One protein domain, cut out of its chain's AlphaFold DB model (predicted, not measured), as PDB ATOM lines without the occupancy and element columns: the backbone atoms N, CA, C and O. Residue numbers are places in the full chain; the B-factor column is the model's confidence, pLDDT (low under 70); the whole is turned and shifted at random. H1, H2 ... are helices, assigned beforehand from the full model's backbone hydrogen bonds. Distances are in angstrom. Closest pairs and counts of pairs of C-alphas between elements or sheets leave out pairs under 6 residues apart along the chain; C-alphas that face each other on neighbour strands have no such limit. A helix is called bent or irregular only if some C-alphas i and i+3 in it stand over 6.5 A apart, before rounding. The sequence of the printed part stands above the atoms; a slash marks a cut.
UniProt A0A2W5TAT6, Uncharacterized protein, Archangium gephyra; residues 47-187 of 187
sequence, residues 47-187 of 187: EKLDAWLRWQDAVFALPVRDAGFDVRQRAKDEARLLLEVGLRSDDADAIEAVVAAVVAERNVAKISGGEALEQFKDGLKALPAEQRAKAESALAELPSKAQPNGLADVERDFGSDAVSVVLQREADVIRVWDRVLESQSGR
ATOM      1  N   GLU A  47     212.751 213.153 270.034       96.56
ATOM      2  CA  GLU A  47     212.646 213.115 268.570       96.56
ATOM      3  C   GLU A  47     213.565 214.139 267.887       96.56
ATOM      4  O   GLU A  47     214.261 213.807 266.928       96.56
ATOM      5  N   LYS A  48     213.612 215.377 268.400       96.38
ATOM      6  CA  LYS A  48     214.498 216.419 267.869       96.38
ATOM      7  C   LYS A  48     215.973 216.075 268.086       96.38
ATOM      8  O   LYS A  48     216.777 216.281 267.180       96.38
ATOM      9  N   LEU A  49     216.327 215.516 269.245       97.44
ATOM     10  CA  LEU A  49     217.687 215.052 269.516       97.44
ATOM     11  C   LEU A  49     218.075 213.889 268.589       97.44
ATOM     12  O   LEU A  49     219.151 213.917 268.000       97.44
ATOM     13  N   ASP A  50     217.186 212.916 268.382       97.94
ATOM     14  CA  ASP A  50     217.413 211.796 267.461       97.94
ATOM     15  C   ASP A  50     217.550 212.290 265.999       97.94
ATOM     16  O   ASP A  50     218.346 211.758 265.217       97.94
ATOM     17  N   ALA A  51     216.818 213.337 265.600       97.81
ATOM     18  CA  ALA A  51     217.013 214.009 264.312       97.81
ATOM     19  C   ALA A  51     218.372 214.725 264.227       97.81
ATOM     20  O   ALA A  51     219.057 214.604 263.209       97.81
ATOM     21  N   TRP A  52     218.797 215.406 265.295       97.50
ATOM     22  CA  TRP A  52     220.085 216.102 265.357       97.50
ATOM     23  C   TRP A  52     221.257 215.120 265.272       97.50
ATOM     24  O   TRP A  52     222.188 215.346 264.503       97.50
ATOM     25  N   LEU A  53     221.177 213.978 265.962       97.81
ATOM     26  CA  LEU A  53     222.183 212.912 265.892       97.81
ATOM     27  C   LEU A  53     222.327 212.360 264.463       97.81
ATOM     28  O   LEU A  53     223.444 212.223 263.963       97.81
ATOM     29  N   ARG A  54     221.205 212.108 263.771       97.94
ATOM     30  CA  ARG A  54     221.214 211.674 262.360       97.94
ATOM     31  C   ARG A  54     221.788 212.737 261.428       97.94
ATOM     32  O   ARG A  54     222.521 212.394 260.501       97.94
ATOM     33  N   TRP A  55     221.470 214.008 261.666       97.44
ATOM     34  CA  TRP A  55     222.046 215.116 260.908       97.44
ATOM     35  C   TRP A  55     223.563 215.182 261.084       97.44
ATOM     36  O   TRP A  55     224.276 215.218 260.085       97.44
ATOM     37  N   GLN A  56     224.067 215.097 262.317       96.62
ATOM     38  CA  GLN A  56     225.504 215.069 262.598       96.62
ATOM     39  C   GLN A  56     226.197 213.906 261.877       96.62
ATOM     40  O   GLN A  56     227.200 214.109 261.195       96.62
ATOM     41  N   ASP A  57     225.630 212.697 261.938       96.12
ATOM     42  CA  ASP A  57     226.143 211.548 261.184       96.12
ATOM     43  C   ASP A  57     226.208 211.816 259.669       96.12
ATOM     44  O   ASP A  57     227.217 211.504 259.031       96.12
ATOM     45  N   ALA A  58     225.179 212.444 259.097       96.00
ATOM     46  CA  ALA A  58     225.154 212.799 257.683       96.00
ATOM     47  C   ALA A  58     226.182 213.890 257.324       96.00
ATOM     48  O   ALA A  58     226.830 213.796 256.281       96.00
ATOM     49  N   VAL A  59     226.381 214.891 258.189       93.75
ATOM     50  CA  VAL A  59     227.388 215.950 258.005       93.75
ATOM     51  C   VAL A  59     228.805 215.376 258.023       93.75
ATOM     52  O   VAL A  59     229.631 215.760 257.191       93.75
ATOM     53  N   PHE A  60     229.090 214.427 258.917       91.81
ATOM     54  CA  PHE A  60     230.381 213.732 258.954       91.81
ATOM     55  C   PHE A  60     230.596 212.795 257.764       91.81
ATOM     56  O   PHE A  60     231.737 212.572 257.366       91.81
ATOM     57  N   ALA A  61     229.522 212.271 257.174       92.88
ATOM     58  CA  ALA A  61     229.592 211.469 255.957       92.88
ATOM     59  C   ALA A  61     229.812 212.309 254.684       92.88
ATOM     60  O   ALA A  61     230.107 211.744 253.625       92.88
ATOM     61  N   LEU A  62     229.680 213.642 254.750       90.56
ATOM     62  CA  LEU A  62     229.998 214.500 253.612       90.56
ATOM     63  C   LEU A  62     231.486 214.368 253.260       90.56
ATOM     64  O   LEU A  62     232.340 214.440 254.147       90.56
ATOM     65  N   PRO A  63     231.829 214.231 251.967       85.62
ATOM     66  CA  PRO A  63     233.209 214.047 251.550       85.62
ATOM     67  C   PRO A  63     234.071 215.225 252.008       85.62
ATOM     68  O   PRO A  63     233.771 216.389 251.717       85.62
ATOM     69  N   VAL A  64     235.172 214.910 252.690       75.56
ATOM     70  CA  VAL A  64     236.266 215.855 252.917       75.56
ATOM     71  C   VAL A  64     236.853 216.157 251.541       75.56
ATOM     72  O   VAL A  64     237.363 215.251 250.887       75.56
ATOM     73  N   ARG A  65     236.703 217.389 251.040       70.88
ATOM     74  CA  ARG A  65     237.347 217.789 249.776       70.88
ATOM     75  C   ARG A  65     238.550 218.672 250.082       70.88
ATOM     76  O   ARG A  65     238.515 219.475 251.014       70.88
ATOM     77  N   ASP A  66     239.592 218.500 249.281       68.19
ATOM     78  CA  ASP A  66     240.876 219.173 249.445       68.19
ATOM     79  C   ASP A  66     240.809 220.690 249.179       68.19
ATOM     80  O   ASP A  66     239.786 221.246 248.759       68.19
ATOM     81  N   ALA A  67     241.929 221.366 249.456       50.06
ATOM     82  CA  ALA A  67     242.117 222.811 249.362       50.06
ATOM     83  C   ALA A  67     241.584 223.393 248.037       50.06
ATOM     84  O   ALA A  67     242.102 223.129 246.955       50.06
ATOM     85  N   GLY A  68     240.530 224.202 248.151       58.22
ATOM     86  CA  GLY A  68     239.729 224.714 247.034       58.22
ATOM     87  C   GLY A  68     238.221 224.675 247.304       58.22
ATOM     88  O   GLY A  68     237.441 225.181 246.500       58.22
ATOM     89  N   PHE A  69     237.805 224.093 248.435       64.12
ATOM     90  CA  PHE A  69     236.403 223.945 248.813       64.12
ATOM     91  C   PHE A  69     235.667 225.290 248.880       64.12
ATOM     92  O   PHE A  69     236.024 226.191 249.642       64.12
ATOM     93  N   ASP A  70     234.575 225.390 248.125       80.44
ATOM     94  CA  ASP A  70     233.595 226.450 248.311       80.44
ATOM     95  C   ASP A  70     232.840 226.204 249.624       80.44
ATOM     96  O   ASP A  70     231.902 225.406 249.677       80.44
ATOM     97  N   VAL A  71     233.257 226.883 250.696       82.44
ATOM     98  CA  VAL A  71     232.577 226.895 252.005       82.44
ATOM     99  C   VAL A  71     231.066 227.108 251.845       82.44
ATOM    100  O   VAL A  71     230.283 226.536 252.600       82.44
ATOM    101  N   ARG A  72     230.625 227.853 250.817       86.25
ATOM    102  CA  ARG A  72     229.197 228.041 250.538       86.25
ATOM    103  C   ARG A  72     228.519 226.761 250.075       86.25
ATOM    104  O   ARG A  72     227.361 226.554 250.418       86.25
ATOM    105  N   GLN A  73     229.190 225.919 249.290       89.25
ATOM    106  CA  GLN A  73     228.614 224.645 248.868       89.25
ATOM    107  C   GLN A  73     228.458 223.702 250.058       89.25
ATOM    108  O   GLN A  73     227.405 223.090 250.193       89.25
ATOM    109  N   ARG A  74     229.443 223.656 250.964       88.31
ATOM    110  CA  ARG A  74     229.314 222.869 252.195       88.31
ATOM    111  C   ARG A  74     228.161 223.370 253.067       88.31
ATOM    112  O   ARG A  74     227.324 222.571 253.459       88.31
ATOM    113  N   ALA A  75     228.053 224.683 253.274       90.06
ATOM    114  CA  ALA A  75     226.941 225.268 254.024       90.06
ATOM    115  C   ALA A  75     225.567 224.941 253.399       90.06
ATOM    116  O   ALA A  75     224.606 224.679 254.114       90.06
ATOM    117  N   LYS A  76     225.466 224.912 252.060       92.62
ATOM    118  CA  LYS A  76     224.243 224.478 251.359       92.62
ATOM    119  C   LYS A  76     223.944 222.997 251.578       92.62
ATOM    120  O   LYS A  76     222.785 222.647 251.785       92.62
ATOM    121  N   ASP A  77     224.965 222.145 251.511       94.56
ATOM    122  CA  ASP A  77     224.814 220.706 251.721       94.56
ATOM    123  C   ASP A  77     224.354 220.421 253.164       94.56
ATOM    124  O   ASP A  77     223.404 219.667 253.356       94.56
ATOM    125  N   GLU A  78     224.944 221.088 254.160       94.31
ATOM    126  CA  GLU A  78     224.563 220.980 255.577       94.31
ATOM    127  C   GLU A  78     223.137 221.497 255.838       94.31
ATOM    128  O   GLU A  78     222.348 220.814 256.494       94.31
ATOM    129  N   ALA A  79     222.766 222.648 255.262       94.69
ATOM    130  CA  ALA A  79     221.412 223.197 255.369       94.69
ATOM    131  C   ALA A  79     220.355 222.277 254.738       94.69
ATOM    132  O   ALA A  79     219.252 222.142 255.264       94.69
ATOM    133  N   ARG A  80     220.683 221.611 253.623       96.75
ATOM    134  CA  ARG A  80     219.802 220.604 253.019       96.75
ATOM    135  C   ARG A  80     219.620 219.400 253.945       96.75
ATOM    136  O   ARG A  80     218.488 218.966 254.127       96.75
ATOM    137  N   LEU A  81     220.698 218.889 254.542       97.81
ATOM    138  CA  LEU A  81     220.629 217.743 255.455       97.81
ATOM    139  C   LEU A  81     219.775 218.037 256.701       97.81
ATOM    140  O   LEU A  81     219.050 217.154 257.149       97.81
ATOM    141  N   LEU A  82     219.806 219.269 257.229       95.81
ATOM    142  CA  LEU A  82     218.905 219.689 258.315       95.81
ATOM    143  C   LEU A  82     217.432 219.533 257.921       95.81
ATOM    144  O   LEU A  82     216.644 218.943 258.661       95.81
ATOM    145  N   LEU A  83     217.073 220.011 256.725       95.94
ATOM    146  CA  LEU A  83     215.710 219.901 256.211       95.94
ATOM    147  C   LEU A  83     215.299 218.439 255.986       95.94
ATOM    148  O   LEU A  83     214.158 218.083 256.271       95.94
ATOM    149  N   GLU A  84     216.213 217.585 255.516       97.44
ATOM    150  CA  GLU A  84     215.954 216.154 255.293       97.44
ATOM    151  C   GLU A  84     215.633 215.396 256.589       97.44
ATOM    152  O   GLU A  84     214.803 214.485 256.575       97.44
ATOM    153  N   VAL A  85     216.235 215.782 257.720       97.12
ATOM    154  CA  VAL A  85     215.904 215.197 259.033       97.12
ATOM    155  C   VAL A  85     214.725 215.888 259.728       97.12
ATOM    156  O   VAL A  85     214.355 215.486 260.829       97.12
ATOM    157  N   GLY A  86     214.127 216.905 259.099       96.19
ATOM    158  CA  GLY A  86     212.992 217.652 259.639       96.19
ATOM    159  C   GLY A  86     213.357 218.670 260.725       96.19
ATOM    160  O   GLY A  86     212.478 219.078 261.481       96.19
ATOM    161  N   LEU A  87     214.624 219.089 260.814       95.19
ATOM    162  CA  LEU A  87     215.075 220.112 261.760       95.19
ATOM    163  C   LEU A  87     215.173 221.490 261.105       95.19
ATOM    164  O   LEU A  87     215.610 221.648 259.964       95.19
ATOM    165  N   ARG A  88     214.813 222.516 261.875       94.25
ATOM    166  CA  ARG A  88     215.155 223.906 261.563       94.25
ATOM    167  C   ARG A  88     216.543 224.235 262.104       94.25
ATOM    168  O   ARG A  88     216.975 223.635 263.084       94.25
ATOM    169  N   SER A  89     217.180 225.259 261.534       92.50
ATOM    170  CA  SER A  89     218.449 225.791 262.057       92.50
ATOM    171  C   SER A  89     218.334 226.161 263.537       92.50
ATOM    172  O   SER A  89     219.097 225.651 264.340       92.50
ATOM    173  N   ASP A  90     217.308 226.935 263.912       92.56
ATOM    174  CA  ASP A  90     217.122 227.370 265.306       92.56
ATOM    175  C   ASP A  90     216.940 226.193 266.283       92.56
ATOM    176  O   ASP A  90     217.342 226.275 267.441       92.56
ATOM    177  N   ASP A  91     216.323 225.091 265.828       93.94
ATOM    178  CA  ASP A  91     216.177 223.879 266.639       93.94
ATOM    179  C   ASP A  91     217.533 223.183 266.815       93.94
ATOM    180  O   ASP A  91     217.860 222.753 267.918       93.94
ATOM    181  N   ALA A  92     218.332 223.086 265.749       94.06
ATOM    182  CA  ALA A  92     219.667 222.500 265.811       94.06
ATOM    183  C   ALA A  92     220.607 223.311 266.718       94.06
ATOM    184  O   ALA A  92     221.278 222.713 267.557       94.06
ATOM    185  N   ASP A  93     220.577 224.643 266.618       92.75
ATOM    186  CA  ASP A  93     221.366 225.553 267.457       92.75
ATOM    187  C   ASP A  93     220.980 225.418 268.941       92.75
ATOM    188  O   ASP A  93     221.839 225.356 269.824       92.75
ATOM    189  N   ALA A  94     219.678 225.321 269.237       92.69
ATOM    190  CA  ALA A  94     219.193 225.121 270.599       92.69
ATOM    191  C   ALA A  94     219.627 223.764 271.179       92.69
ATOM    192  O   ALA A  94     220.032 223.697 272.339       92.69
ATOM    193  N   ILE A  95     219.569 222.690 270.385       95.19
ATOM    194  CA  ILE A  95     220.022 221.353 270.800       95.19
ATOM    195  C   ILE A  95     221.533 221.351 271.039       95.19
ATOM    196  O   ILE A  95     221.983 220.828 272.057       95.19
ATOM    197  N   GLU A  96     222.310 221.957 270.138       94.44
ATOM    198  CA  GLU A  96     223.766 222.036 270.256       94.44
ATOM    199  C   GLU A  96     224.188 222.792 271.521       94.44
ATOM    200  O   GLU A  96     225.089 222.337 272.223       94.44
ATOM    201  N   ALA A  97     223.491 223.874 271.880       93.69
ATOM    202  CA  ALA A  97     223.750 224.602 273.121       93.69
ATOM    203  C   ALA A  97     223.553 223.726 274.374       93.69
ATOM    204  O   ALA A  97     224.415 223.720 275.257       93.69
ATOM    205  N   VAL A  98     222.461 222.949 274.443       94.69
ATOM    206  CA  VAL A  98     222.212 222.024 275.568       94.69
ATOM    207  C   VAL A  98     223.260 220.914 275.591       94.69
ATOM    208  O   VAL A  98     223.845 220.639 276.637       94.69
ATOM    209  N   VAL A  99     223.526 220.286 274.442       95.06
ATOM    210  CA  VAL A  99     224.517 219.209 274.312       95.06
ATOM    211  C   VAL A  99     225.901 219.687 274.747       95.06
ATOM    212  O   VAL A  99     226.540 219.019 275.558       95.06
ATOM    213  N   ALA A 100     226.347 220.851 274.274       92.81
ATOM    214  CA  ALA A 100     227.644 221.416 274.628       92.81
ATOM    215  C   ALA A 100     227.755 221.691 276.134       92.81
ATOM    216  O   ALA A 100     228.769 221.343 276.738       92.81
ATOM    217  N   ALA A 101     226.712 222.257 276.755       92.06
ATOM    218  CA  ALA A 101     226.688 222.511 278.194       92.06
ATOM    219  C   ALA A 101     226.739 221.209 279.014       92.06
ATOM    220  O   ALA A 101     227.562 221.081 279.921       92.06
ATOM    221  N   VAL A 102     225.924 220.205 278.661       92.62
ATOM    222  CA  VAL A 102     225.930 218.892 279.332       92.62
ATOM    223  C   VAL A 102     227.295 218.217 279.174       92.62
ATOM    224  O   VAL A 102     227.864 217.747 280.159       92.62
ATOM    225  N   VAL A 103     227.858 218.179 277.965       92.00
ATOM    226  CA  VAL A 103     229.164 217.550 277.722       92.00
ATOM    227  C   VAL A 103     230.285 218.283 278.463       92.00
ATOM    228  O   VAL A 103     231.159 217.624 279.032       92.00
ATOM    229  N   ALA A 104     230.254 219.617 278.519       88.81
ATOM    230  CA  ALA A 104     231.219 220.405 279.282       88.81
ATOM    231  C   ALA A 104     231.193 220.036 280.772       88.81
ATOM    232  O   ALA A 104     232.235 219.667 281.318       88.81
ATOM    233  N   GLU A 105     230.016 220.023 281.405       87.88
ATOM    234  CA  GLU A 105     229.873 219.627 282.812       87.88
ATOM    235  C   GLU A 105     230.308 218.177 283.058       87.88
ATOM    236  O   GLU A 105     230.979 217.868 284.045       87.88
ATOM    237  N   ARG A 106     229.997 217.262 282.133       85.69
ATOM    238  CA  ARG A 106     230.427 215.860 282.237       85.69
ATOM    239  C   ARG A 106     231.938 215.714 282.124       85.69
ATOM    240  O   ARG A 106     232.521 214.908 282.847       85.69
ATOM    241  N   ASN A 107     232.585 216.494 281.267       82.19
ATOM    242  CA  ASN A 107     234.039 216.491 281.146       82.19
ATOM    243  C   ASN A 107     234.710 217.113 282.374       82.19
ATOM    244  O   ASN A 107     235.679 216.542 282.874       82.19
ATOM    245  N   VAL A 108     234.157 218.199 282.926       79.75
ATOM    246  CA  VAL A 108     234.606 218.757 284.210       79.75
ATOM    247  C   VAL A 108     234.506 217.695 285.303       79.75
ATOM    248  O   VAL A 108     235.503 217.438 285.972       79.75
ATOM    249  N   ALA A 109     233.372 217.000 285.421       76.56
ATOM    250  CA  ALA A 109     233.178 215.943 286.414       76.56
ATOM    251  C   ALA A 109     234.146 214.756 286.240       76.56
ATOM    252  O   ALA A 109     234.653 214.216 287.228       76.56
ATOM    253  N   LYS A 110     234.438 214.348 284.994       72.81
ATOM    254  CA  LYS A 110     235.422 213.292 284.695       72.81
ATOM    255  C   LYS A 110     236.827 213.684 285.160       72.81
ATOM    256  O   LYS A 110     237.477 212.886 285.837       72.81
ATOM    257  N   ILE A 111     237.256 214.909 284.850       68.00
ATOM    258  CA  ILE A 111     238.583 215.434 285.207       68.00
ATOM    259  C   ILE A 111     238.688 215.651 286.722       68.00
ATOM    260  O   ILE A 111     239.662 215.238 287.348       68.00
ATOM    261  N   SER A 112     237.675 216.268 287.335       67.12
ATOM    262  CA  SER A 112     237.708 216.633 288.752       67.12
ATOM    263  C   SER A 112     237.473 215.453 289.694       67.12
ATOM    264  O   SER A 112     237.894 215.512 290.847       67.12
ATOM    265  N   GLY A 113     236.768 214.410 289.244       63.44
ATOM    266  CA  GLY A 113     236.288 213.333 290.113       63.44
ATOM    267  C   GLY A 113     236.778 211.932 289.766       63.44
ATOM    268  O   GLY A 113     237.008 211.145 290.674       63.44
ATOM    269  N   GLY A 114     236.936 211.583 288.488       65.38
ATOM    270  CA  GLY A 114     237.276 210.213 288.083       65.38
ATOM    271  C   GLY A 114     238.780 209.977 288.024       65.38
ATOM    272  O   GLY A 114     239.317 209.116 288.717       65.38
ATOM    273  N   GLU A 115     239.468 210.779 287.217       65.38
ATOM    274  CA  GLU A 115     240.899 210.610 286.965       65.38
ATOM    275  C   GLU A 115     241.745 210.983 288.189       65.38
ATOM    276  O   GLU A 115     242.630 210.229 288.595       65.38
ATOM    277  N   ALA A 116     241.410 212.096 288.847       67.56
ATOM    278  CA  ALA A 116     242.072 212.523 290.077       67.56
ATOM    279  C   ALA A 116     241.917 211.498 291.217       67.56
ATOM    280  O   ALA A 116     242.845 211.285 291.997       67.56
ATOM    281  N   LEU A 117     240.761 210.829 291.304       72.44
ATOM    282  CA  LEU A 117     240.493 209.813 292.322       72.44
ATOM    283  C   LEU A 117     241.237 208.506 292.035       72.44
ATOM    284  O   LEU A 117     241.756 207.897 292.967       72.44
ATOM    285  N   GLU A 118     241.319 208.076 290.776       76.19
ATOM    286  CA  GLU A 118     242.113 206.905 290.383       76.19
ATOM    287  C   GLU A 118     243.611 207.139 290.619       76.19
ATOM    288  O   GLU A 118     244.252 206.327 291.285       76.19
ATOM    289  N   GLN A 119     244.152 208.293 290.209       77.00
ATOM    290  CA  GLN A 119     245.544 208.660 290.499       77.00
ATOM    291  C   GLN A 119     245.820 208.709 292.011       77.00
ATOM    292  O   GLN A 119     246.860 208.239 292.479       77.00
ATOM    293  N   PHE A 120     244.873 209.228 292.799       78.12
ATOM    294  CA  PHE A 120     244.987 209.239 294.253       78.12
ATOM    295  C   PHE A 120     244.949 207.819 294.846       78.12
ATOM    296  O   PHE A 120     245.806 207.486 295.665       78.12
ATOM    297  N   LYS A 121     244.024 206.951 294.409       81.81
ATOM    298  CA  LYS A 121     243.946 205.538 294.832       81.81
ATOM    299  C   LYS A 121     245.204 204.751 294.474       81.81
ATOM    300  O   LYS A 121     245.647 203.922 295.268       81.81
ATOM    301  N   ASP A 122     245.793 205.003 293.313       85.38
ATOM    302  CA  ASP A 122     247.067 204.398 292.936       85.38
ATOM    303  C   ASP A 122     248.205 204.876 293.845       85.38
ATOM    304  O   ASP A 122     249.001 204.057 294.310       85.38
ATOM    305  N   GLY A 123     248.219 206.159 294.218       82.69
ATOM    306  CA  GLY A 123     249.122 206.691 295.241       82.69
ATOM    307  C   GLY A 123     248.952 206.031 296.618       82.69
ATOM    308  O   GLY A 123     249.941 205.769 297.304       82.69
ATOM    309  N   LEU A 124     247.722 205.679 297.015       85.81
ATOM    310  CA  LEU A 124     247.449 204.991 298.286       85.81
ATOM    311  C   LEU A 124     248.072 203.595 298.370       85.81
ATOM    312  O   LEU A 124     248.443 203.149 299.460       85.81
ATOM    313  N   LYS A 125     248.232 202.905 297.235       85.94
ATOM    314  CA  LYS A 125     248.862 201.575 297.190       85.94
ATOM    315  C   LYS A 125     250.336 201.620 297.604       85.94
ATOM    316  O   LYS A 125     250.846 200.621 298.106       85.94
ATOM    317  N   ALA A 126     250.998 202.769 297.454       88.44
ATOM    318  CA  ALA A 126     252.382 202.977 297.878       88.44
ATOM    319  C   ALA A 126     252.524 203.323 299.377       88.44
ATOM    320  O   ALA A 126     253.644 203.376 299.887       88.44
ATOM    321  N   LEU A 127     251.418 203.550 300.099       87.62
ATOM    322  CA  LEU A 127     251.451 203.941 301.509       87.62
ATOM    323  C   LEU A 127     251.487 202.735 302.474       87.62
ATOM    324  O   LEU A 127     250.856 201.695 302.223       87.62
ATOM    325  N   PRO A 128     252.146 202.892 303.641       92.81
ATOM    326  CA  PRO A 128     252.034 201.955 304.756       92.81
ATOM    327  C   PRO A 128     250.574 201.742 305.182       92.81
ATOM    328  O   PRO A 128     249.759 202.664 305.114       92.81
ATOM    329  N   ALA A 129     250.248 200.536 305.659       86.19
ATOM    330  CA  ALA A 129     248.869 200.101 305.918       86.19
ATOM    331  C   ALA A 129     248.069 201.051 306.832       86.19
ATOM    332  O   ALA A 129     246.896 201.307 306.578       86.19
ATOM    333  N   GLU A 130     248.715 201.620 307.850       85.94
ATOM    334  CA  GLU A 130     248.079 202.540 308.796       85.94
ATOM    335  C   GLU A 130     247.714 203.894 308.155       85.94
ATOM    336  O   GLU A 130     246.631 204.431 308.389       85.94
ATOM    337  N   GLN A 131     248.573 204.427 307.277       86.94
ATOM    338  CA  GLN A 131     248.287 205.672 306.553       86.94
ATOM    339  C   GLN A 131     247.261 205.468 305.442       86.94
ATOM    340  O   GLN A 131     246.420 206.338 305.214       86.94
ATOM    341  N   ARG A 132     247.289 204.299 304.797       88.06
ATOM    342  CA  ARG A 132     246.301 203.913 303.793       88.06
ATOM    343  C   ARG A 132     244.896 203.851 304.386       88.06
ATOM    344  O   ARG A 132     244.000 204.485 303.849       88.06
ATOM    345  N   ALA A 133     244.729 203.195 305.537       87.44
ATOM    346  CA  ALA A 133     243.437 203.100 306.220       87.44
ATOM    347  C   ALA A 133     242.873 204.485 306.593       87.44
ATOM    348  O   ALA A 133     241.685 204.755 306.420       87.44
ATOM    349  N   LYS A 134     243.737 205.403 307.050       85.50
ATOM    350  CA  LYS A 134     243.336 206.781 307.369       85.50
ATOM    351  C   LYS A 134     242.929 207.576 306.124       85.50
ATOM    352  O   LYS A 134     241.962 208.333 306.172       85.50
ATOM    353  N   ALA A 135     243.646 207.407 305.016       83.94
ATOM    354  CA  ALA A 135     243.339 208.082 303.761       83.94
ATOM    355  C   ALA A 135     242.092 207.507 303.060       83.94
ATOM    356  O   ALA A 135     241.307 208.273 302.507       83.94
ATOM    357  N   GLU A 136     241.852 206.195 303.145       84.94
ATOM    358  CA  GLU A 136     240.620 205.542 302.676       84.94
ATOM    359  C   GLU A 136     239.391 206.018 303.468       84.94
ATOM    360  O   GLU A 136     238.354 206.312 302.878       84.94
ATOM    361  N   SER A 137     239.522 206.192 304.788       84.31
ATOM    362  CA  SER A 137     238.463 206.783 305.616       84.31
ATOM    363  C   SER A 137     238.158 208.233 305.224       84.31
ATOM    364  O   SER A 137     236.994 208.613 305.155       84.31
ATOM    365  N   ALA A 138     239.180 209.047 304.940       80.75
ATOM    366  CA  ALA A 138     238.995 210.433 304.499       80.75
ATOM    367  C   ALA A 138     238.372 210.522 303.094       80.75
ATOM    368  O   ALA A 138     237.541 211.391 302.832       80.75
ATOM    369  N   LEU A 139     238.729 209.593 302.201       77.44
ATOM    370  CA  LEU A 139     238.091 209.421 300.895       77.44
ATOM    371  C   LEU A 139     236.611 209.076 301.005       77.44
ATOM    372  O   LEU A 139     235.832 209.580 300.208       77.44
ATOM    373  N   ALA A 140     236.213 208.246 301.969       77.75
ATOM    374  CA  ALA A 140     234.810 207.889 302.159       77.75
ATOM    375  C   ALA A 140     233.935 209.095 302.568       77.75
ATOM    376  O   ALA A 140     232.734 209.091 302.308       77.75
ATOM    377  N   GLU A 141     234.524 210.148 303.148       72.12
ATOM    378  CA  GLU A 141     233.821 211.372 303.569       72.12
ATOM    379  C   GLU A 141     233.771 212.481 302.495       72.12
ATOM    380  O   GLU A 141     232.987 213.433 302.601       72.12
ATOM    381  N   LEU A 142     234.606 212.390 301.457       66.19
ATOM    382  CA  LEU A 142     234.706 213.392 300.386       66.19
ATOM    383  C   LEU A 142     233.498 213.458 299.420       66.19
ATOM    384  O   LEU A 142     233.131 214.580 299.057       66.19
ATOM    385  N   PRO A 143     232.823 212.349 299.038       60.19
ATOM    386  CA  PRO A 143     231.667 212.369 298.134       60.19
ATOM    387  C   PRO A 143     230.521 213.259 298.626       60.19
ATOM    388  O   PRO A 143     229.779 213.821 297.829       60.19
ATOM    389  N   SER A 144     230.395 213.429 299.943       52.84
ATOM    390  CA  SER A 144     229.388 214.290 300.571       52.84
ATOM    391  C   SER A 144     229.707 215.790 300.531       52.84
ATOM    392  O   SER A 144     228.812 216.594 300.778       52.84
ATOM    393  N   LYS A 145     230.959 216.187 300.258       48.50
ATOM    394  CA  LYS A 145     231.415 217.593 300.318       48.50
ATOM    395  C   LYS A 145     231.779 218.180 298.956       48.50
ATOM    396  O   LYS A 145     231.692 219.389 298.780       48.50
ATOM    397  N   ALA A 146     232.168 217.342 298.000       50.28
ATOM    398  CA  ALA A 146     232.414 217.737 296.621       50.28
ATOM    399  C   ALA A 146     231.155 217.494 295.781       50.28
ATOM    400  O   ALA A 146     231.132 216.607 294.935       50.28
ATOM    401  N   GLN A 147     230.090 218.254 296.029       50.62
ATOM    402  CA  GLN A 147     229.070 218.412 294.999       50.62
ATOM    403  C   GLN A 147     229.476 219.625 294.167       50.62
ATOM    404  O   GLN A 147     229.265 220.752 294.619       50.62
ATOM    405  N   PRO A 148     230.109 219.451 292.989       54.03
ATOM    406  CA  PRO A 148     230.030 220.512 292.001       54.03
ATOM    407  C   PRO A 148     228.541 220.813 291.827       54.03
ATOM    408  O   PRO A 148     227.733 219.882 291.800       54.03
ATOM    409  N   ASN A 149     228.175 222.089 291.713       57.31
ATOM    410  CA  ASN A 149     226.794 222.480 291.414       57.31
ATOM    411  C   ASN A 149     226.245 221.764 290.164       57.31
ATOM    412  O   ASN A 149     225.038 221.726 289.970       57.31
ATOM    413  N   GLY A 150     227.109 221.098 289.391       74.00
ATOM    414  CA  GLY A 150     226.752 219.963 288.561       74.00
ATOM    415  C   GLY A 150     225.772 220.374 287.482       74.00
ATOM    416  O   GLY A 150     225.638 221.545 287.135       74.00
ATOM    417  N   LEU A 151     225.028 219.400 286.976       86.75
ATOM    418  CA  LEU A 151     224.005 219.671 285.976       86.75
ATOM    419  C   LEU A 151     222.921 220.644 286.465       86.75
ATOM    420  O   LEU A 151     222.171 221.110 285.627       86.75
ATOM    421  N   ALA A 152     222.849 221.015 287.752       88.50
ATOM    422  CA  ALA A 152     221.827 221.934 288.252       88.50
ATOM    423  C   ALA A 152     221.919 223.335 287.622       88.50
ATOM    424  O   ALA A 152     220.886 223.956 287.372       88.50
ATOM    425  N   ASP A 153     223.125 223.832 287.323       86.88
ATOM    426  CA  ASP A 153     223.277 225.099 286.594       86.88
ATOM    427  C   ASP A 153     222.775 224.963 285.142       86.88
ATOM    428  O   ASP A 153     222.077 225.843 284.642       86.88
ATOM    429  N   VAL A 154     223.021 223.817 284.498       90.06
ATOM    430  CA  VAL A 154     222.518 223.510 283.146       90.06
ATOM    431  C   VAL A 154     220.996 223.322 283.150       90.06
ATOM    432  O   VAL A 154     220.297 223.820 282.274       90.06
ATOM    433  N   GLU A 155     220.447 222.642 284.153       92.50
ATOM    434  CA  GLU A 155     219.008 222.435 284.325       92.50
ATOM    435  C   GLU A 155     218.279 223.748 284.609       92.50
ATOM    436  O   GLU A 155     217.163 223.934 284.125       92.50
ATOM    437  N   ARG A 156     218.898 224.683 285.342       90.88
ATOM    438  CA  ARG A 156     218.356 226.034 285.532       90.88
ATOM    439  C   ARG A 156     218.253 226.780 284.204       90.88
ATOM    440  O   ARG A 156     217.244 227.436 283.958       90.88
ATOM    441  N   ASP A 157     219.289 226.690 283.376       89.19
ATOM    442  CA  ASP A 157     219.409 227.512 282.173       89.19
ATOM    443  C   ASP A 157     218.639 226.916 280.974       89.19
ATOM    444  O   ASP A 157     218.116 227.656 280.138       89.19
ATOM    445  N   PHE A 158     218.516 225.585 280.907       91.12
ATOM    446  CA  PHE A 158     217.918 224.863 279.774       91.12
ATOM    447  C   PHE A 158     216.672 224.029 280.120       91.12
ATOM    448  O   PHE A 158     215.960 223.592 279.212       91.12
ATOM    449  N   GLY A 159     216.378 223.831 281.404       93.25
ATOM    450  CA  GLY A 159     215.280 222.997 281.895       93.25
ATOM    451  C   GLY A 159     215.682 221.534 282.115       93.25
ATOM    452  O   GLY A 159     216.395 220.932 281.307       93.25
ATOM    453  N   SER A 160     215.165 220.934 283.192       93.06
ATOM    454  CA  SER A 160     215.449 219.542 283.580       93.06
ATOM    455  C   SER A 160     215.086 218.524 282.501       93.06
ATOM    456  O   SER A 160     215.801 217.545 282.311       93.06
ATOM    457  N   ASP A 161     214.002 218.757 281.761       94.12
ATOM    458  CA  ASP A 161     213.529 217.825 280.734       94.12
ATOM    459  C   ASP A 161     214.493 217.757 279.544       94.12
ATOM    460  O   ASP A 161     214.814 216.670 279.064       94.12
ATOM    461  N   ALA A 162     215.010 218.908 279.100       93.69
ATOM    462  CA  ALA A 162     215.979 218.979 278.010       93.69
ATOM    463  C   ALA A 162     217.294 218.288 278.396       93.69
ATOM    464  O   ALA A 162     217.826 217.483 277.629       93.69
ATOM    465  N   VAL A 163     217.778 218.551 279.615       94.19
ATOM    466  CA  VAL A 163     218.974 217.896 280.163       94.19
ATOM    467  C   VAL A 163     218.756 216.388 280.287       94.19
ATOM    468  O   VAL A 163     219.603 215.609 279.850       94.19
ATOM    469  N   SER A 164     217.601 215.955 280.803       94.31
ATOM    470  CA  SER A 164     217.254 214.537 280.932       94.31
ATOM    471  C   SER A 164     217.249 213.820 279.582       94.31
ATOM    472  O   SER A 164     217.825 212.741 279.462       94.31
ATOM    473  N   VAL A 165     216.665 214.428 278.544       96.44
ATOM    474  CA  VAL A 165     216.655 213.870 277.182       96.44
ATOM    475  C   VAL A 165     218.075 213.663 276.647       96.44
ATOM    476  O   VAL A 165     218.372 212.593 276.114       96.44
ATOM    477  N   VAL A 166     218.965 214.646 276.818       95.81
ATOM    478  CA  VAL A 166     220.368 214.531 276.385       95.81
ATOM    479  C   VAL A 166     221.094 213.433 277.161       95.81
ATOM    480  O   VAL A 166     221.771 212.602 276.558       95.81
ATOM    481  N   LEU A 167     220.904 213.364 278.481       94.81
ATOM    482  CA  LEU A 167     221.508 212.321 279.311       94.81
ATOM    483  C   LEU A 167     221.022 210.910 278.954       94.81
ATOM    484  O   LEU A 167     221.809 209.967 278.966       94.81
ATOM    485  N   GLN A 168     219.754 210.741 278.578       96.56
ATOM    486  CA  GLN A 168     219.224 209.449 278.116       96.56
ATOM    487  C   GLN A 168     219.867 208.962 276.805       96.56
ATOM    488  O   GLN A 168     219.736 207.786 276.461       96.56
ATOM    489  N   ARG A 169     220.544 209.847 276.066       97.25
ATOM    490  CA  ARG A 169     221.293 209.559 274.831       97.25
ATOM    491  C   ARG A 169     222.789 209.848 274.982       97.25
ATOM    492  O   ARG A 169     223.482 210.035 273.986       97.25
ATOM    493  N   GLU A 170     223.302 209.874 276.214       94.56
ATOM    494  CA  GLU A 170     224.665 210.328 276.514       94.56
ATOM    495  C   GLU A 170     225.734 209.609 275.673       94.56
ATOM    496  O   GLU A 170     226.630 210.258 275.140       94.56
ATOM    497  N   ALA A 171     225.627 208.289 275.498       94.19
ATOM    498  CA  ALA A 171     226.600 207.520 274.720       94.19
ATOM    499  C   ALA A 171     226.674 207.965 273.246       94.19
ATOM    500  O   ALA A 171     227.766 208.121 272.696       94.19
ATOM    501  N   ASP A 172     225.524 208.216 272.616       97.06
ATOM    502  CA  ASP A 172     225.455 208.663 271.222       97.06
ATOM    503  C   ASP A 172     225.938 210.105 271.066       97.06
ATOM    504  O   ASP A 172     226.650 210.425 270.110       97.06
ATOM    505  N   VAL A 173     225.588 210.959 272.031       95.81
ATOM    506  CA  VAL A 173     226.035 212.353 272.098       95.81
ATOM    507  C   VAL A 173     227.556 212.426 272.239       95.81
ATOM    508  O   VAL A 173     228.195 213.144 271.472       95.81
ATOM    509  N   ILE A 174     228.151 211.645 273.148       92.75
ATOM    510  CA  ILE A 174     229.609 211.577 273.328       92.75
ATOM    511  C   ILE A 174     230.286 211.083 272.045       92.75
ATOM    512  O   ILE A 174     231.214 211.729 271.573       92.75
ATOM    513  N   ARG A 175     229.783 210.013 271.412       95.19
ATOM    514  CA  ARG A 175     230.321 209.506 270.133       95.19
ATOM    515  C   ARG A 175     230.355 210.583 269.044       95.19
ATOM    516  O   ARG A 175     231.294 210.652 268.250       95.19
ATOM    517  N   VAL A 176     229.296 211.382 268.931       94.75
ATOM    518  CA  VAL A 176     229.232 212.480 267.956       94.75
ATOM    519  C   VAL A 176     230.208 213.590 268.337       94.75
ATOM    520  O   VAL A 176     230.950 214.055 267.477       94.75
ATOM    521  N   TRP A 177     230.251 213.963 269.614       90.00
ATOM    522  CA  TRP A 177     231.140 214.996 270.133       90.00
ATOM    523  C   TRP A 177     232.625 214.657 269.950       90.00
ATOM    524  O   TRP A 177     233.398 215.503 269.505       90.00
ATOM    525  N   ASP A 178     233.024 213.412 270.207       90.25
ATOM    526  CA  ASP A 178     234.406 212.959 270.028       90.25
ATOM    527  C   ASP A 178     234.848 213.100 268.565       90.25
ATOM    528  O   ASP A 178     235.923 213.635 268.292       90.25
ATOM    529  N   ARG A 179     233.975 212.768 267.603       91.25
ATOM    530  CA  ARG A 179     234.250 213.010 266.174       91.25
ATOM    531  C   ARG A 179     234.387 214.495 265.839       91.25
ATOM    532  O   ARG A 179     235.222 214.852 265.005       91.25
ATOM    533  N   VAL A 180     233.602 215.373 266.475       86.50
ATOM    534  CA  VAL A 180     233.770 216.830 266.322       86.50
ATOM    535  C   VAL A 180     235.170 217.236 266.784       86.50
ATOM    536  O   VAL A 180     235.871 217.921 266.039       86.50
ATOM    537  N   LEU A 181     235.605 216.783 267.961       84.94
ATOM    538  CA  LEU A 181     236.927 217.098 268.513       84.94
ATOM    539  C   LEU A 181     238.073 216.561 267.641       84.94
ATOM    540  O   LEU A 181     239.016 217.297 267.349       84.94
ATOM    541  N   GLU A 182     237.973 215.324 267.158       86.75
ATOM    542  CA  GLU A 182     238.948 214.722 266.236       86.75
ATOM    543  C   GLU A 182     239.043 215.495 264.911       86.75
ATOM    544  O   GLU A 182     240.133 215.731 264.387       86.75
ATOM    545  N   SER A 183     237.911 215.973 264.384       82.56
ATOM    546  CA  SER A 183     237.889 216.784 263.158       82.56
ATOM    547  C   SER A 183     238.555 218.159 263.320       82.56
ATOM    548  O   SER A 183     238.960 218.790 262.338       82.56
ATOM    549  N   GLN A 184     238.654 218.657 264.555       77.94
ATOM    550  CA  GLN A 184     239.312 219.921 264.871       77.94
ATOM    551  C   GLN A 184     240.812 219.747 265.110       77.94
ATOM    552  O   GLN A 184     241.567 220.649 264.759       77.94
ATOM    553  N   SER A 185     241.249 218.611 265.659       75.88
ATOM    554  CA  SER A 185     242.667 218.346 265.943       75.88
ATOM    555  C   SER A 185     243.474 217.908 264.716       75.88
ATOM    556  O   SER A 185     244.693 218.056 264.709       75.88
ATOM    557  N   GLY A 186     242.811 217.392 263.675       61.41
ATOM    558  CA  GLY A 186     243.429 217.006 262.398       61.41
ATOM    559  C   GLY A 186     243.608 218.135 261.370       61.41
ATOM    560  O   GLY A 186     243.967 217.842 260.229       61.41
ATOM    561  N   ARG A 187     243.326 219.395 261.733       48.72
ATOM    562  CA  ARG A 187     243.570 220.599 260.914       48.72
ATOM    563  C   ARG A 187     244.794 221.359 261.406       48.72
ATOM    564  O   ARG A 187     245.505 221.905 260.534       48.72
TER     565      ARG A 187
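What this domain is: This is residues 47 to 187 of the 187 residues of an uncharacterized protein of Archangium gephyra (UniProt A0A2W5TAT6). One long helix, H3, bent at a small angle and running nearly straight, makes the spine of a long flat model: helices H1, H5 and H6 pack on its first arm, H3a, with H2 and H7 to either side of H1. Its second arm, H3b, reaches away from this cluster, and H4 folds back from its end in a narrow V, before residues 142 to 150 return to H5 beside H3a. The printed part has 141 residues with seven named helices, H1 to H7 in chain order, and no named strand; the class is all helix. It is loose, with a radius of gyration of the C-alphas of 20.8 A, and spans 66 by 37 by 18 A.

How they stand to each other: Begin with H3, residues 89 to 125, the hub, touching four other helices; by its hydrogen bonds it was assigned as one helix, but it is bent, with C-alphas 112 and 115 7.0 A apart. Its arms H3a, residues 89 to 112, and H3b, residues 115 to 125, stand at a shallow tilt of 15 degrees. H5, residues 151 to 158, touches residues 98 to 105 of H3a at a shallow tilt of 14 degrees, opposite ways; the closest C-alphas, of Ala 101 and Val 154, are 6.6 A apart. H6, residues 160 to 167, touches residues 98 to 102 of H3a, closest at the C-alphas of Val 99 and Val 166, 6.6 A, and is only just about perpendicular at 73 degrees. H1, residues 47 to 61, touches H3a with residues 48 to 52 alone, about perpendicular at 85 degrees, closest at the C-alphas of Trp 52 and Ala 92, 6.4 A. H2, residues 71 to 84, forms a helical hairpin with H1 at 36 degrees, only just a steep tilt; it touches H1 with residues 78 to 82 alone, and the closest C-alphas, of Trp 55 and Leu 82, are 6.1 A apart. H7, residues 170 to 185, touches H1 the same way at a shallow tilt of 31 degrees, closest at the C-alphas of Gln 56 and Val 176, 7.0 A. H4, residues 129 to 141, makes a helical hairpin with H3b; they only just touch, with 3 pairs of C-alphas within 8 A, closest at Leu 124 and Arg 132, 5.7 A. H4 and H5 are apart. Each O i to N i+4 pair is within hydrogen-bond range in H1, H2, H3a, H3b, H5, H6 and H7; in H4 it is 8 of 9.

Where its parts are: Find C-alpha 89 at (218.449, 225.791, 262.057); from there H3a runs 34.2 A to C-alpha 112 at (237.708, 216.633, 288.752), and H3b covers 15.8 A. H1 is 21.2 A long, H2 20.1 A, H4 18.9 A, H5 10.1 A and H6 10.3 A. H7 runs 22.4 A, ending at C-alpha 185, (242.667, 218.346, 265.943).

The domain as a whole: The C-alphas farthest apart, of Gln 73 and Glu 130, are 66.8 A apart. Residues 66 to 73, of which 71 to 73 belong to H2, stand free. The printed part has no cut and no long link. Look for pLDDT under 70 at residues 66 to 69, 111 to 116, 142 to 149 and 186 to 187.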